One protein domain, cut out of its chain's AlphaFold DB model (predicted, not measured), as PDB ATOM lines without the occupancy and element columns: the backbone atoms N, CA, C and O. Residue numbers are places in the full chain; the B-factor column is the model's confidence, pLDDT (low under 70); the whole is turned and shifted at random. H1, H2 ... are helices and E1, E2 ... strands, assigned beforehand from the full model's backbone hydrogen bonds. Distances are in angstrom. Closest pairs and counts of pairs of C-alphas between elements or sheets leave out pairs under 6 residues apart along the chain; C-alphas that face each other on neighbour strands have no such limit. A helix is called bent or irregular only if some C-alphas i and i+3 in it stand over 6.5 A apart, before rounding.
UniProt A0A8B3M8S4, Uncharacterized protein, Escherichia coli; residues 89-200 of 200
ATOM      1  N   VAL A  89     140.715  76.511  87.330       96.81
ATOM      2  CA  VAL A  89     139.273  76.624  87.109       96.81
ATOM      3  C   VAL A  89     138.765  75.341  86.461       96.81
ATOM      4  O   VAL A  89     139.165  74.969  85.372       96.81
ATOM      5  N   HIS A  90     137.881  74.636  87.158       96.50
ATOM      6  CA  HIS A  90     137.172  73.438  86.700       96.50
ATOM      7  C   HIS A  90     135.673  73.694  86.519       96.50
ATOM      8  O   HIS A  90     134.915  72.766  86.241       96.50
ATOM      9  N   GLY A  91     135.229  74.934  86.674       97.06
ATOM     10  CA  GLY A  91     133.859  75.318  86.407       97.06
ATOM     11  C   GLY A  91     133.644  76.810  86.557       97.06
ATOM     12  O   GLY A  91     134.383  77.474  87.279       97.06
ATOM     13  N   ILE A  92     132.607  77.305  85.901       98.19
ATOM     14  CA  ILE A  92     132.067  78.640  86.113       98.19
ATOM     15  C   ILE A  92     130.554  78.544  86.287       98.19
ATOM     16  O   ILE A  92     129.885  77.717  85.658       98.19
ATOM     17  N   SER A  93     130.010  79.381  87.160       97.62
ATOM     18  CA  SER A  93     128.570  79.545  87.325       97.62
ATOM     19  C   SER A  93     128.244  81.018  87.449       97.62
ATOM     20  O   SER A  93     128.928  81.741  88.168       97.62
ATOM     21  N   LEU A  94     127.168  81.435  86.798       97.31
ATOM     22  CA  LEU A  94     126.612  82.770  86.914       97.31
ATOM     23  C   LEU A  94     125.238  82.671  87.585       97.31
ATOM     24  O   LEU A  94     124.289  82.117  87.035       97.31
ATOM     25  N   PHE A  95     125.152  83.160  88.815       94.31
ATOM     26  CA  PHE A  95     123.883  83.352  89.505       94.31
ATOM     27  C   PHE A  95     123.408  84.781  89.268       94.31
ATOM     28  O   PHE A  95     124.194  85.709  89.433       94.31
ATOM     29  N   GLN A  96     122.139  84.963  88.921       91.94
ATOM     30  CA  GLN A  96     121.538  86.287  88.806       91.94
ATOM     31  C   GLN A  96     120.094  86.267  89.306       91.94
ATOM     32  O   GLN A  96     119.367  85.290  89.111       91.94
ATOM     33  N   ASN A  97     119.694  87.351  89.956       89.88
ATOM     34  CA  ASN A  97     118.309  87.689  90.263       89.88
ATOM     35  C   ASN A  97     118.089  89.188  90.000       89.88
ATOM     36  O   ASN A  97     118.992  89.860  89.517       89.88
ATOM     37  N   ASP A  98     116.925  89.721  90.363       88.56
ATOM     38  CA  ASP A  98     116.585  91.135  90.132       88.56
ATOM     39  C   ASP A  98     117.473  92.137  90.909       88.56
ATOM     40  O   ASP A  98     117.439  93.337  90.638       88.56
ATOM     41  N   GLU A  99     118.267  91.675  91.881       91.50
ATOM     42  CA  GLU A  99     119.071  92.525  92.769       91.50
ATOM     43  C   GLU A  99     120.579  92.408  92.515       91.50
ATOM     44  O   GLU A  99     121.320  93.377  92.702       91.50
ATOM     45  N   GLN A 100     121.056  91.231  92.108       94.25
ATOM     46  CA  GLN A 100     122.475  90.906  92.091       94.25
ATOM     47  C   GLN A 100     122.827  89.845  91.045       94.25
ATOM     48  O   GLN A 100     122.119  88.856  90.866       94.25
ATOM     49  N   ALA A 101     124.000  90.023  90.437       95.44
ATOM     50  CA  ALA A 101     124.723  89.003  89.693       95.44
ATOM     51  C   ALA A 101     125.958  88.546  90.479       95.44
ATOM     52  O   ALA A 101     126.665  89.376  91.050       95.44
ATOM     53  N   ILE A 102     126.232  87.242  90.489       95.88
ATOM     54  CA  ILE A 102     127.435  86.642  91.071       95.88
ATOM     55  C   ILE A 102     128.026  85.647  90.071       95.88
ATOM     56  O   ILE A 102     127.445  84.590  89.814       95.88
ATOM     57  N   LEU A 103     129.206  85.964  89.547       97.50
ATOM     58  CA  LEU A 103     130.019  85.060  88.741       97.50
ATOM     59  C   LEU A 103     130.996  84.322  89.656       97.50
ATOM     60  O   LEU A 103     131.762  84.944  90.385       97.50
ATOM     61  N   MET A 104     130.976  82.994  89.627       97.12
ATOM     62  CA  MET A 104     131.804  82.134  90.470       97.12
ATOM     63  C   MET A 104     132.742  81.287  89.616       97.12
ATOM     64  O   MET A 104     132.284  80.575  88.723       97.12
ATOM     65  N   LEU A 105     134.036  81.289  89.945       97.56
ATOM     66  CA  LEU A 105     135.022  80.348  89.409       97.56
ATOM     67  C   LEU A 105     135.207  79.199  90.399       97.56
ATOM     68  O   LEU A 105     135.419  79.420  91.589       97.56
ATOM     69  N   ILE A 106     135.149  77.965  89.914       96.12
ATOM     70  CA  ILE A 106     135.055  76.749  90.729       96.12
ATOM     71  C   ILE A 106     136.302  75.895  90.504       96.12
ATOM     72  O   ILE A 106     136.701  75.692  89.363       96.12
ATOM     73  N   ASN A 107     136.913  75.349  91.555       94.69
ATOM     74  CA  ASN A 107     138.058  74.447  91.423       94.69
ATOM     75  C   ASN A 107     137.672  72.969  91.265       94.69
ATOM     76  O   ASN A 107     136.513  72.566  91.374       94.69
ATOM     77  N   ARG A 108     138.695  72.121  91.105       93.12
ATOM     78  CA  ARG A 108     138.573  70.655  90.998       93.12
ATOM     79  C   ARG A 108     137.876  69.950  92.170       93.12
ATOM     80  O   ARG A 108     137.609  68.757  92.085       93.12
ATOM     81  N   TYR A 109     137.643  70.650  93.279       91.00
ATOM     82  CA  TYR A 109     136.970  70.128  94.466       91.00
ATOM     83  C   TYR A 109     135.567  70.716  94.647       91.00
ATOM     84  O   TYR A 109     135.009  70.561  95.734       91.00
ATOM     85  N   GLY A 110     135.039  71.438  93.652       91.38
ATOM     86  CA  GLY A 110     133.746  72.115  93.736       91.38
ATOM     87  C   GLY A 110     133.747  73.402  94.560       91.38
ATOM     88  O   GLY A 110     132.685  73.938  94.832       91.38
ATOM     89  N   GLY A 111     134.909  73.866  95.033       91.88
ATOM     90  CA  GLY A 111     134.996  75.078  95.846       91.88
ATOM     91  C   GLY A 111     135.132  76.329  94.996       91.88
ATOM     92  O   GLY A 111     135.758  76.285  93.942       91.88
ATOM     93  N   THR A 112     134.597  77.441  95.487       92.25
ATOM     94  CA  THR A 112     134.785  78.762  94.886       92.25
ATOM     95  C   THR A 112     136.242  79.199  95.027       92.25
ATOM     96  O   THR A 112     136.759  79.300  96.139       92.25
ATOM     97  N   LEU A 113     136.923  79.422  93.903       94.00
ATOM     98  CA  LEU A 113     138.249  80.042  93.843       94.00
ATOM     99  C   LEU A 113     138.132  81.534  94.114       94.00
ATOM    100  O   LEU A 113     138.737  82.043  95.048       94.00
ATOM    101  N   VAL A 114     137.327  82.201  93.296       95.38
ATOM    102  CA  VAL A 114     136.994  83.617  93.395       95.38
ATOM    103  C   VAL A 114     135.563  83.819  92.912       95.38
ATOM    104  O   VAL A 114     135.018  82.981  92.186       95.38
ATOM    105  N   SER A 115     134.964  84.929  93.323       95.19
ATOM    106  CA  SER A 115     133.667  85.368  92.829       95.19
ATOM    107  C   SER A 115     133.660  86.875  92.618       95.19
ATOM    108  O   SER A 115     134.211  87.605  93.443       95.19
ATOM    109  N   GLU A 116     133.000  87.315  91.555       95.69
ATOM    110  CA  GLU A 116     132.696  88.719  91.285       95.69
ATOM    111  C   GLU A 116     131.202  88.949  91.502       95.69
ATOM    112  O   GLU A 116     130.383  88.143  91.057       95.69
ATOM    113  N   SER A 117     130.860  90.045  92.179       94.31
ATOM    114  CA  SER A 117     129.475  90.428  92.439       94.31
ATOM    115  C   SER A 117     129.196  91.784  91.815       94.31
ATOM    116  O   SER A 117     129.909  92.754  92.066       94.31
ATOM    117  N   ALA A 118     128.118  91.875  91.051       94.94
ATOM    118  CA  ALA A 118     127.738  93.094  90.359       94.94
ATOM    119  C   ALA A 118     126.212  93.218  90.251       94.94
ATOM    120  O   ALA A 118     125.459  92.468  90.879       94.94
ATOM    121  N   LYS A 119     125.747  94.208  89.487       95.75
ATOM    122  CA  LYS A 119     124.319  94.357  89.183       95.75
ATOM    123  C   LYS A 119     123.864  93.254  88.213       95.75
ATOM    124  O   LYS A 119     124.708  92.713  87.494       95.75
ATOM    125  N   PRO A 120     122.562  92.938  88.161       94.62
ATOM    126  CA  PRO A 120     122.018  92.008  87.170       94.62
ATOM    127  C   PRO A 120     122.445  92.385  85.745       94.62
ATOM    128  O   PRO A 120     122.689  93.563  85.474       94.62
ATOM    129  N   ASP A 121     122.598  91.385  84.876       93.44
ATOM    130  CA  ASP A 121     122.980  91.509  83.458       93.44
ATOM    131  C   ASP A 121     124.382  92.100  83.177       93.44
ATOM    132  O   ASP A 121     124.799  92.250  82.031       93.44
ATOM    133  N   THR A 122     125.163  92.450  84.209       95.75
ATOM    134  CA  THR A 122     126.487  93.086  84.012       95.75
ATOM    135  C   THR A 122     127.648  92.106  83.865       95.75
ATOM    136  O   THR A 122     128.734  92.518  83.470       95.75
ATOM    137  N   LEU A 123     127.431  90.825  84.179       96.69
ATOM    138  CA  LEU A 123     128.462  89.778  84.136       96.69
ATOM    139  C   LEU A 123     128.243  88.773  82.993       96.69
ATOM    140  O   LEU A 123     128.959  87.778  82.917       96.69
ATOM    141  N   ASP A 124     127.263  89.005  82.113       95.81
ATOM    142  CA  ASP A 124     126.912  88.059  81.046       95.81
ATOM    143  C   ASP A 124     128.025  87.941  80.007       95.81
ATOM    144  O   ASP A 124     128.451  86.836  79.678       95.81
ATOM    145  N   GLU A 125     128.538  89.075  79.524       96.31
ATOM    146  CA  GLU A 125     129.646  89.101  78.563       96.31
ATOM    147  C   GLU A 125     130.899  88.441  79.151       96.31
ATOM    148  O   GLU A 125     131.521  87.603  78.503       96.31
ATOM    149  N   GLU A 126     131.207  88.743  80.414       96.56
ATOM    150  CA  GLU A 126     132.350  88.181  81.136       96.56
ATOM    151  C   GLU A 126     132.213  86.663  81.330       96.56
ATOM    152  O   GLU A 126     133.167  85.907  81.126       96.56
ATOM    153  N   PHE A 127     131.008  86.186  81.651       97.69
ATOM    154  CA  PHE A 127     130.715  84.757  81.708       97.69
ATOM    155  C   PHE A 127     130.884  84.087  80.339       97.69
ATOM    156  O   PHE A 127     131.497  83.021  80.262       97.69
ATOM    157  N   GLN A 128     130.380  84.691  79.259       97.44
ATOM    158  CA  GLN A 128     130.492  84.128  77.907       97.44
ATOM    159  C   GLN A 128     131.939  84.118  77.393       97.44
ATOM    160  O   GLN A 128     132.363  83.139  76.767       97.44
ATOM    161  N   GLU A 129     132.727  85.154  77.684       96.75
ATOM    162  CA  GLU A 129     134.152  85.213  77.346       96.75
ATOM    163  C   GLU A 129     134.938  84.119  78.081       96.75
ATOM    164  O   GLU A 129     135.718  83.376  77.469       96.75
ATOM    165  N   LEU A 130     134.680  83.945  79.380       97.44
ATOM    166  CA  LEU A 130     135.261  82.861  80.167       97.44
ATOM    167  C   LEU A 130     134.840  81.486  79.654       97.44
ATOM    168  O   LEU A 130     135.691  80.611  79.496       97.44
ATOM    169  N   ALA A 131     133.553  81.283  79.370       97.44
ATOM    170  CA  ALA A 131     133.044  80.020  78.847       97.44
ATOM    171  C   ALA A 131     133.716  79.658  77.516       97.44
ATOM    172  O   ALA A 131     134.144  78.520  77.320       97.44
ATOM    173  N   THR A 132     133.873  80.646  76.632       96.75
ATOM    174  CA  THR A 132     134.572  80.495  75.349       96.75
ATOM    175  C   THR A 132     136.042  80.147  75.560       96.75
ATOM    176  O   THR A 132     136.553  79.215  74.937       96.75
ATOM    177  N   THR A 133     136.715  80.840  76.481       96.56
ATOM    178  CA  THR A 133     138.121  80.589  76.822       96.56
ATOM    179  C   THR A 133     138.319  79.167  77.344       96.56
ATOM    180  O   THR A 133     139.183  78.444  76.847       96.56
ATOM    181  N   LEU A 134     137.484  78.730  78.291       96.44
ATOM    182  CA  LEU A 134     137.519  77.385  78.874       96.44
ATOM    183  C   LEU A 134     137.098  76.290  77.878       96.44
ATOM    184  O   LEU A 134     137.516  75.142  78.014       96.44
ATOM    185  N   GLY A 135     136.313  76.628  76.853       93.25
ATOM    186  CA  GLY A 135     136.010  75.746  75.724       93.25
ATOM    187  C   GLY A 135     137.151  75.612  74.704       93.25
ATOM    188  O   GLY A 135     137.070  74.784  73.797       93.25
ATOM    189  N   GLY A 136     138.211  76.414  74.829       93.56
ATOM    190  CA  GLY A 136     139.346  76.424  73.913       93.56
ATOM    191  C   GLY A 136     140.291  75.226  74.059       93.56
ATOM    192  O   GLY A 136     140.321  74.516  75.065       93.56
ATOM    193  N   ARG A 137     141.159  75.044  73.053       92.88
ATOM    194  CA  ARG A 137     142.114  73.920  72.969       92.88
ATOM    195  C   ARG A 137     143.043  73.798  74.183       92.88
ATOM    196  O   ARG A 137     143.400  72.687  74.559       92.88
ATOM    197  N   ALA A 138     143.416  74.917  74.808       92.25
ATOM    198  CA  ALA A 138     144.277  74.927  75.994       92.25
ATOM    199  C   ALA A 138     143.667  74.163  77.187       92.25
ATOM    200  O   ALA A 138     144.402  73.603  77.998       92.25
ATOM    201  N   TYR A 139     142.335  74.077  77.256       94.44
ATOM    202  CA  TYR A 139     141.599  73.458  78.359       94.44
ATOM    203  C   TYR A 139     140.814  72.212  77.946       94.44
ATOM    204  O   TYR A 139     140.065  71.654  78.749       94.44
ATOM    205  N   GLU A 140     141.021  71.703  76.730       93.38
ATOM    206  CA  GLU A 140     140.321  70.528  76.200       93.38
ATOM    207  C   GLU A 140     140.434  69.311  77.137       93.38
ATOM    208  O   GLU A 140     139.475  68.563  77.344       93.38
ATOM    209  N   ALA A 141     141.585  69.154  77.804       92.56
ATOM    210  CA  ALA A 141     141.812  68.089  78.775       92.56
ATOM    211  C   ALA A 141     140.835  68.130  79.969       92.56
ATOM    212  O   ALA A 141     140.558  67.081  80.565       92.56
ATOM    213  N   MET A 142     140.317  69.308  80.333       93.31
ATOM    214  CA  MET A 142     139.326  69.482  81.398       93.31
ATOM    215  C   MET A 142     137.917  69.068  80.965       93.31
ATOM    216  O   MET A 142     137.102  68.785  81.843       93.31
ATOM    217  N   ARG A 143     137.643  68.955  79.657       94.56
ATOM    218  CA  ARG A 143     136.369  68.467  79.101       94.56
ATOM    219  C   ARG A 143     135.161  69.199  79.689       94.56
ATOM    220  O   ARG A 143     134.324  68.602  80.363       94.56
ATOM    221  N   PHE A 144     135.112  70.512  79.502       96.31
ATOM    222  CA  PHE A 144     133.979  71.310  79.952       96.31
ATOM    223  C   PHE A 144     132.689  70.912  79.231       96.31
ATOM    224  O   PHE A 144     132.691  70.624  78.036       96.31
ATOM    225  N   ARG A 145     131.586  70.903  79.978       94.88
ATOM    226  CA  ARG A 145     130.234  70.661  79.480       94.88
ATOM    227  C   ARG A 145     129.268  71.667  80.086       94.88
ATOM    228  O   ARG A 145     129.396  72.042  81.255       94.88
ATOM    229  N   TRP A 146     128.292  72.071  79.287       95.94
ATOM    230  CA  TRP A 146     127.181  72.891  79.744       95.94
ATOM    231  C   TRP A 146     126.232  72.035  80.574       95.94
ATOM    232  O   TRP A 146     125.802  70.979  80.119       95.94
ATOM    233  N   LEU A 147     125.931  72.479  81.793       94.75
ATOM    234  CA  LEU A 147     124.869  71.882  82.606       94.75
ATOM    235  C   LEU A 147     123.548  72.622  82.419       94.75
ATOM    236  O   LEU A 147     122.490  72.005  82.433       94.75
ATOM    237  N   HIS A 148     123.628  73.941  82.246       92.69
ATOM    238  CA  HIS A 148     122.546  74.836  81.839       92.69
ATOM    239  C   HIS A 148     123.155  76.139  81.304       92.69
ATOM    240  O   HIS A 148     124.378  76.283  81.314       92.69
ATOM    241  N   ALA A 149     122.324  77.086  80.862       92.12
ATOM    242  CA  ALA A 149     122.763  78.323  80.204       92.12
ATOM    243  C   ALA A 149     123.827  79.124  80.982       92.12
ATOM    244  O   ALA A 149     124.716  79.708  80.371       92.12
ATOM    245  N   ASN A 150     123.779  79.094  82.317       94.81
ATOM    246  CA  ASN A 150     124.652  79.867  83.198       94.81
ATOM    247  C   ASN A 150     125.572  78.975  84.051       94.81
ATOM    248  O   ASN A 150     126.018  79.377  85.126       94.81
ATOM    249  N   CYS A 151     125.849  77.737  83.619       96.94
ATOM    250  CA  CYS A 151     126.787  76.857  84.313       96.94
ATOM    251  C   CYS A 151     127.534  75.923  83.359       96.94
ATOM    252  O   CYS A 151     126.952  75.040  82.720       96.94
ATOM    253  N   LEU A 152     128.856  76.084  83.346       97.44
ATOM    254  CA  LEU A 152     129.802  75.257  82.610       97.44
ATOM    255  C   LEU A 152     130.712  74.554  83.620       97.44
ATOM    256  O   LEU A 152     131.422  75.219  84.370       97.44
ATOM    257  N   LEU A 153     130.729  73.220  83.640       96.81
ATOM    258  CA  LEU A 153     131.586  72.443  84.543       96.81
ATOM    259  C   LEU A 153     132.461  71.459  83.776       96.81
ATOM    260  O   LEU A 153     132.045  70.863  82.787       96.81
ATOM    261  N   SER A 154     133.666  71.231  84.283       96.25
ATOM    262  CA  SER A 154     134.527  70.138  83.848       96.25
ATOM    263  C   SER A 154     133.831  68.798  84.078       96.25
ATOM    264  O   SER A 154     133.327  68.522  85.169       96.25
ATOM    265  N   SER A 155     133.897  67.905  83.089       93.06
ATOM    266  CA  SER A 155     133.385  66.538  83.214       93.06
ATOM    267  C   SER A 155     134.133  65.698  84.256       93.06
ATOM    268  O   SER A 155     133.718  64.581  84.553       93.06
ATOM    269  N   ARG A 156     135.261  66.203  84.774       91.62
ATOM    270  CA  ARG A 156     136.038  65.584  85.857       91.62
ATOM    271  C   ARG A 156     135.391  65.787  87.225       91.62
ATOM    272  O   ARG A 156     135.756  65.097  88.173       91.62
ATOM    273  N   LEU A 157     134.476  66.748  87.338       93.12
ATOM    274  CA  LEU A 157     133.647  66.920  88.520       93.12
ATOM    275  C   LEU A 157     132.473  65.939  88.464       93.12
ATOM    276  O   LEU A 157     131.981  65.599  87.386       93.12
ATOM    277  N   LEU A 158     132.015  65.523  89.644       92.69
ATOM    278  CA  LEU A 158     130.832  64.685  89.838       92.69
ATOM    279  C   LEU A 158     129.758  65.524  90.543       92.69
ATOM    280  O   LEU A 158     129.721  65.553  91.776       92.69
ATOM    281  N   PRO A 159     128.935  66.279  89.790       94.31
ATOM    282  CA  PRO A 159     127.920  67.137  90.368       94.31
ATOM    283  C   PRO A 159     126.723  66.314  90.832       94.31
ATOM    284  O   PRO A 159     126.328  65.339  90.194       94.31
ATOM    285  N   MET A 160     126.109  66.767  91.913       94.44
ATOM    286  CA  MET A 160     124.797  66.331  92.364       94.44
ATOM    287  C   MET A 160     123.784  67.429  92.072       94.44
ATOM    288  O   MET A 160     124.098  68.615  92.177       94.44
ATOM    289  N   VAL A 161     122.569  67.021  91.717       95.50
ATOM    290  CA  VAL A 161     121.463  67.927  91.402       95.50
ATOM    291  C   VAL A 161     120.330  67.636  92.367       95.50
ATOM    292  O   VAL A 161     119.938  66.481  92.539       95.50
ATOM    293  N   GLU A 162     119.794  68.678  92.986       95.12
ATOM    294  CA  GLU A 162     118.724  68.588  93.973       95.12
ATOM    295  C   GLU A 162     117.602  69.565  93.619       95.12
ATOM    296  O   GLU A 162     117.849  70.736  93.326       95.12
ATOM    297  N   LYS A 163     116.351  69.098  93.684       95.56
ATOM    298  CA  LYS A 163     115.182  69.983  93.656       95.56
ATOM    299  C   LYS A 163     114.946  70.548  95.049       95.56
ATOM    300  O   LYS A 163     114.994  69.828  96.043       95.56
ATOM    301  N   THR A 164     114.634  71.831  95.106       94.06
ATOM    302  CA  THR A 164     114.278  72.561  96.322       94.06
ATOM    303  C   THR A 164     112.924  73.249  96.128       94.06
ATOM    304  O   THR A 164     112.452  73.377  94.992       94.06
ATOM    305  N   PRO A 165     112.288  73.757  97.199       92.81
ATOM    306  CA  PRO A 165     111.077  74.564  97.060       92.81
ATOM    307  C   PRO A 165     111.246  75.779  96.134       92.81
ATOM    308  O   PRO A 165     110.285  76.181  95.490       92.81
ATOM    309  N   ASN A 166     112.464  76.322  96.023       91.75
ATOM    310  CA  ASN A 166     112.739  77.560  95.290       91.75
ATOM    311  C   ASN A 166     113.442  77.347  93.939       91.75
ATOM    312  O   ASN A 166     113.789  78.332  93.292       91.75
ATOM    313  N   GLY A 167     113.687  76.100  93.524       94.31
ATOM    314  CA  GLY A 167     114.354  75.813  92.254       94.31
ATOM    315  C   GLY A 167     115.279  74.602  92.296       94.31
ATOM    316  O   GLY A 167     115.100  73.708  93.126       94.31
ATOM    317  N   VAL A 168     116.284  74.575  91.421       95.81
ATOM    318  CA  VAL A 168     117.230  73.455  91.268       95.81
ATOM    319  C   VAL A 168     118.632  73.879  91.694       95.81
ATOM    320  O   VAL A 168     119.156  74.880  91.214       95.81
ATOM    321  N   VAL A 169     119.247  73.114  92.593       95.69
ATOM    322  CA  VAL A 169     120.601  73.353  93.111       95.69
ATOM    323  C   VAL A 169     121.565  72.324  92.531       95.69
ATOM    324  O   VAL A 169     121.257  71.134  92.485       95.69
ATOM    325  N   ILE A 170     122.755  72.783  92.148       95.94
ATOM    326  CA  ILE A 170     123.886  71.947  91.745       95.94
ATOM    327  C   ILE A 170     124.976  72.048  92.816       95.94
ATOM    328  O   ILE A 170     125.348  73.149  93.235       95.94
ATOM    329  N   LYS A 171     125.503  70.898  93.244       95.44
ATOM    330  CA  LYS A 171     126.586  70.786  94.233       95.44
ATOM    331  C   LYS A 171     127.705  69.872  93.755       95.44
ATOM    332  O   LYS A 171     127.470  68.981  92.948       95.44
ATOM    333  N   VAL A 172     128.901  70.032  94.315       94.12
ATOM    334  CA  VAL A 172     130.034  69.104  94.163       94.12
ATOM    335  C   VAL A 172     130.688  68.905  95.531       94.12
ATOM    336  O   VAL A 172     131.147  69.876  96.125       94.12
ATOM    337  N   ASN A 173     130.768  67.664  96.030       87.19
ATOM    338  CA  ASN A 173     131.318  67.339  97.363       87.19
ATOM    339  C   ASN A 173     130.758  68.254  98.476       87.19
ATOM    340  O   ASN A 173     131.523  68.903  99.190       87.19
ATOM    341  N   ASP A 174     129.429  68.379  98.534       87.38
ATOM    342  CA  ASP A 174     128.660  69.259  99.436       87.38
ATOM    343  C   ASP A 174     128.826  70.772  99.231       87.38
ATOM    344  O   ASP A 174     128.150  71.567  99.884       87.38
ATOM    345  N   LYS A 175     129.671  71.203  98.292       91.88
ATOM    346  CA  LYS A 175     129.865  72.621  97.993       91.88
ATOM    347  C   LYS A 175     128.865  73.097  96.958       91.88
ATOM    348  O   LYS A 175     128.632  72.431  95.950       91.88
ATOM    349  N   PHE A 176     128.302  74.269  97.218       92.38
ATOM    350  CA  PHE A 176     127.420  74.958  96.293       92.38
ATOM    351  C   PHE A 176     128.160  75.331  95.004       92.38
ATOM    352  O   PHE A 176     129.261  75.873  95.060       92.38
ATOM    353  N   VAL A 177     127.533  75.052  93.861       93.69
ATOM    354  CA  VAL A 177     128.072  75.371  92.533       93.69
ATOM    355  C   VAL A 177     127.151  76.312  91.772       93.69
ATOM    356  O   VAL A 177     127.620  77.305  91.231       93.69
ATOM    357  N   SER A 178     125.858  75.997  91.702       94.19
ATOM    358  CA  SER A 178     124.903  76.777  90.920       94.19
ATOM    359  C   SER A 178     123.488  76.620  91.464       94.19
ATOM    360  O   SER A 178     123.164  75.616  92.108       94.19
ATOM    361  N   PHE A 179     122.636  77.603  91.179       93.88
ATOM    362  CA  PHE A 179     121.220  77.590  91.521       93.88
ATOM    363  C   PHE A 179     120.398  78.197  90.394       93.88
ATOM    364  O   PHE A 179     120.708  79.287  89.919       93.88
ATOM    365  N   LEU A 180     119.329  77.504  90.011       91.81
ATOM    366  CA  LEU A 180     118.325  78.000  89.083       91.81
ATOM    367  C   LEU A 180     117.044  78.249  89.864       91.81
ATOM    368  O   LEU A 180     116.384  77.296  90.286       91.81
ATOM    369  N   ALA A 181     116.718  79.522  90.073       89.94
ATOM    370  CA  ALA A 181     115.529  79.922  90.805       89.94
ATOM    371  C   ALA A 181     114.277  79.715  89.943       89.94
ATOM    372  O   ALA A 181     114.146  80.295  88.871       89.94
ATOM    373  N   THR A 182     113.337  78.911  90.428       90.50
ATOM    374  CA  THR A 182     111.985  78.838  89.873       90.50
ATOM    375  C   THR A 182     111.017  78.269  90.907       90.50
ATOM    376  O   THR A 182     111.340  77.343  91.656       90.50
ATOM    377  N   LYS A 183     109.816  78.848  90.955       91.19
ATOM    378  CA  LYS A 183     108.692  78.350  91.764       91.19
ATOM    379  C   LYS A 183     107.716  77.508  90.942       91.19
ATOM    380  O   LYS A 183     106.808  76.921  91.519       91.19
ATOM    381  N   ASP A 184     107.896  77.463  89.627       95.25
ATOM    382  CA  ASP A 184     107.091  76.649  88.726       95.25
ATOM    383  C   ASP A 184     107.566  75.191  88.806       95.25
ATOM    384  O   ASP A 184     108.731  74.891  88.545       95.25
ATOM    385  N   GLU A 185     106.682  74.281  89.225       94.75
ATOM    386  CA  GLU A 185     107.020  72.861  89.382       94.75
ATOM    387  C   GLU A 185     107.256  72.147  88.045       94.75
ATOM    388  O   GLU A 185     108.100  71.252  87.985       94.75
ATOM    389  N   GLU A 186     106.566  72.542  86.972       95.38
ATOM    390  CA  GLU A 186     106.758  71.953  85.643       95.38
ATOM    391  C   GLU A 186     108.121  72.365  85.085       95.38
ATOM    392  O   GLU A 186     108.929  71.513  84.700       95.38
ATOM    393  N   GLN A 187     108.441  73.659  85.168       94.56
ATOM    394  CA  GLN A 187     109.754  74.171  84.778       94.56
ATOM    395  C   GLN A 187     110.876  73.553  85.623       94.56
ATOM    396  O   GLN A 187     111.945  73.223  85.110       94.56
ATOM    397  N   LYS A 188     110.656  73.370  86.928       95.50
ATOM    398  CA  LYS A 188     111.635  72.750  87.828       95.50
ATOM    399  C   LYS A 188     111.917  71.298  87.455       95.50
ATOM    400  O   LYS A 188     113.078  70.889  87.489       95.50
ATOM    401  N   GLU A 189     110.891  70.528  87.096       95.94
ATOM    402  CA  GLU A 189     111.058  69.146  86.636       95.94
ATOM    403  C   GLU A 189     111.810  69.079  85.306       95.94
ATOM    404  O   GLU A 189     112.711  68.249  85.142       95.94
ATOM    405  N   GLN A 190     111.496  69.996  84.388       95.00
ATOM    406  CA  GLN A 190     112.202  70.129  83.122       95.00
ATOM    407  C   GLN A 190     113.690  70.428  83.346       95.00
ATOM    408  O   GLN A 190     114.536  69.646  82.914       95.00
ATOM    409  N   LEU A 191     114.019  71.492  84.090       94.50
ATOM    410  CA  LEU A 191     115.403  71.880  84.386       94.50
ATOM    411  C   LEU A 191     116.173  70.750  85.075       94.50
ATOM    412  O   LEU A 191     117.311  70.453  84.721       94.50
ATOM    413  N   PHE A 192     115.550  70.086  86.050       95.62
ATOM    414  CA  PHE A 192     116.159  68.953  86.737       95.62
ATOM    415  C   PHE A 192     116.502  67.813  85.767       95.62
ATOM    416  O   PHE A 192     117.591  67.241  85.844       95.62
ATOM    417  N   THR A 193     115.597  67.497  84.840       94.69
ATOM    418  CA  THR A 193     115.789  66.442  83.838       94.69
ATOM    419  C   THR A 193     116.865  66.811  82.818       94.69
ATOM    420  O   THR A 193     117.728  65.982  82.517       94.69
ATOM    421  N   GLU A 194     116.864  68.052  82.330       94.12
ATOM    422  CA  GLU A 194     117.871  68.575  81.399       94.12
ATOM    423  C   GLU A 194     119.273  68.518  82.013       94.12
ATOM    424  O   GLU A 194     120.178  67.915  81.433       94.12
ATOM    425  N   ILE A 195     119.432  69.035  83.237       94.75
ATOM    426  CA  ILE A 195     120.719  69.011  83.941       94.75
ATOM    427  C   ILE A 195     121.158  67.565  84.171       94.75
ATOM    428  O   ILE A 195     122.309  67.228  83.908       94.75
ATOM    429  N   ARG A 196     120.265  66.674  84.625       93.25
ATOM    430  CA  ARG A 196     120.612  65.257  84.816       93.25
ATOM    431  C   ARG A 196     121.052  64.582  83.526       93.25
ATOM    432  O   ARG A 196     121.960  63.763  83.579       93.25
ATOM    433  N   THR A 197     120.438  64.924  82.399       91.94
ATOM    434  CA  THR A 197     120.822  64.392  81.087       91.94
ATOM    435  C   THR A 197     122.215  64.871  80.691       91.94
ATOM    436  O   THR A 197     123.017  64.068  80.231       91.94
ATOM    437  N   ALA A 198     122.551  66.136  80.957       90.62
ATOM    438  CA  ALA A 198     123.889  66.680  80.718       90.62
ATOM    439  C   ALA A 198     124.990  66.059  81.606       90.62
ATOM    440  O   ALA A 198     126.177  66.259  81.351       90.62
ATOM    441  N   LEU A 199     124.622  65.333  82.669       88.44
ATOM    442  CA  LEU A 199     125.567  64.649  83.557       88.44
ATOM    443  C   LEU A 199     125.898  63.210  83.143       88.44
ATOM    444  O   LEU A 199     126.852  62.657  83.698       88.44
ATOM    445  N   VAL A 200     125.130  62.620  82.222       79.81
ATOM    446  CA  VAL A 200     125.336  61.264  81.678       79.81
ATOM    447  C   VAL A 200     126.351  61.305  80.541       79.81
ATOM    448  O   VAL A 200     127.226  60.411  80.526       79.81
TER     449      VAL A 200
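AT A GLANCE: This is residues 89 to 200 of the 200 residues of an uncharacterized protein of Escherichia coli (UniProt A0A8B3M8S4). A strongly twisted sheet of five strands, E3-E2-E1-E5-E4, stands partly face to face with a smaller sheet, E6-E7-E8, in a sandwich where E8 packs on E1. H1 covers the large sheet's face turned away from the small one, while H3 packs over E6 and E7 and along the edge strand E4; H2 sits at the far end, after H1. The printed part has 112 residues, with three named helices and eight named strands in the order E1 E2 E3 H1 H2 E4 E5 E6 E7 E8 H3; both sheets are antiparallel and the class is mixed. It is compact, with a radius of gyration of the C-alphas of 13.4 A and spans of 40 by 34 by 21 A.

HOW THE PARTS SIT: Begin with E1, residues 89 to 96, E2, residues 101 to 107, and E3, residues 112 to 118: a meander, each strand the antiparallel neighbour of the one before. Look for N 104 and O 93 at 2.8 A and N 103 and O 116 at 2.9 A. On E1's other side is E5, residues 151 to 154, with N 92 and O 152 at 2.8 A; E5 forms a hairpin with E4, residues 144 to 148, where N 145 and O 153 are 2.8 A apart. H1, residues 124 to 134, is on this sheet at a height of 9.2 A, along the strands; its closest C-alphas to E1 are Phe 127 and Leu 94, 6.9 A. H2, residues 137 to 142, only grazes the sheet with residues 139 to 142. The second meander is E6, residues 160 to 164, E7, residues 167 to 172, and E8, residues 175 to 181, with N 162 and O 169 at 2.9 A and N 170 and O 178 at 2.9 A. The closest C-alphas of E1 and E8 are Ser 93 and Ser 178, 5.8 A. H3, residues 185 to 198, is on this sheet at a height of 9.1 A, over E6 and E7; its closest C-alpha pair with E4 is Ile 195 and Leu 147, 5.2 A. In H1 and H3 every O i to N i+4 pair is within hydrogen-bond range; in H2 0 of 2 are, beside 2 of 3 O i to N i+3 pairs.

IN THESE COORDINATES: Find C-alpha 89 at (139.273, 76.624, 87.109); from there E1 runs 20.3 A. E2 spans 19.8 A, E8 17.6 A and H1 15.2 A. H2 is irregular, with C-alphas 138 and 141 7.8 A apart. H3 runs 19.9 A from C-alpha 185 at (107.020, 72.861, 89.382) to C-alpha 198 at (123.889, 66.680, 80.718).

THE WHOLE: The two C-alphas farthest apart are those of Ala 138 and Glu 185, 39.6 A. The printed part has no cut, and the links between its named elements are tight. No printed residue is under 70 in pLDDT.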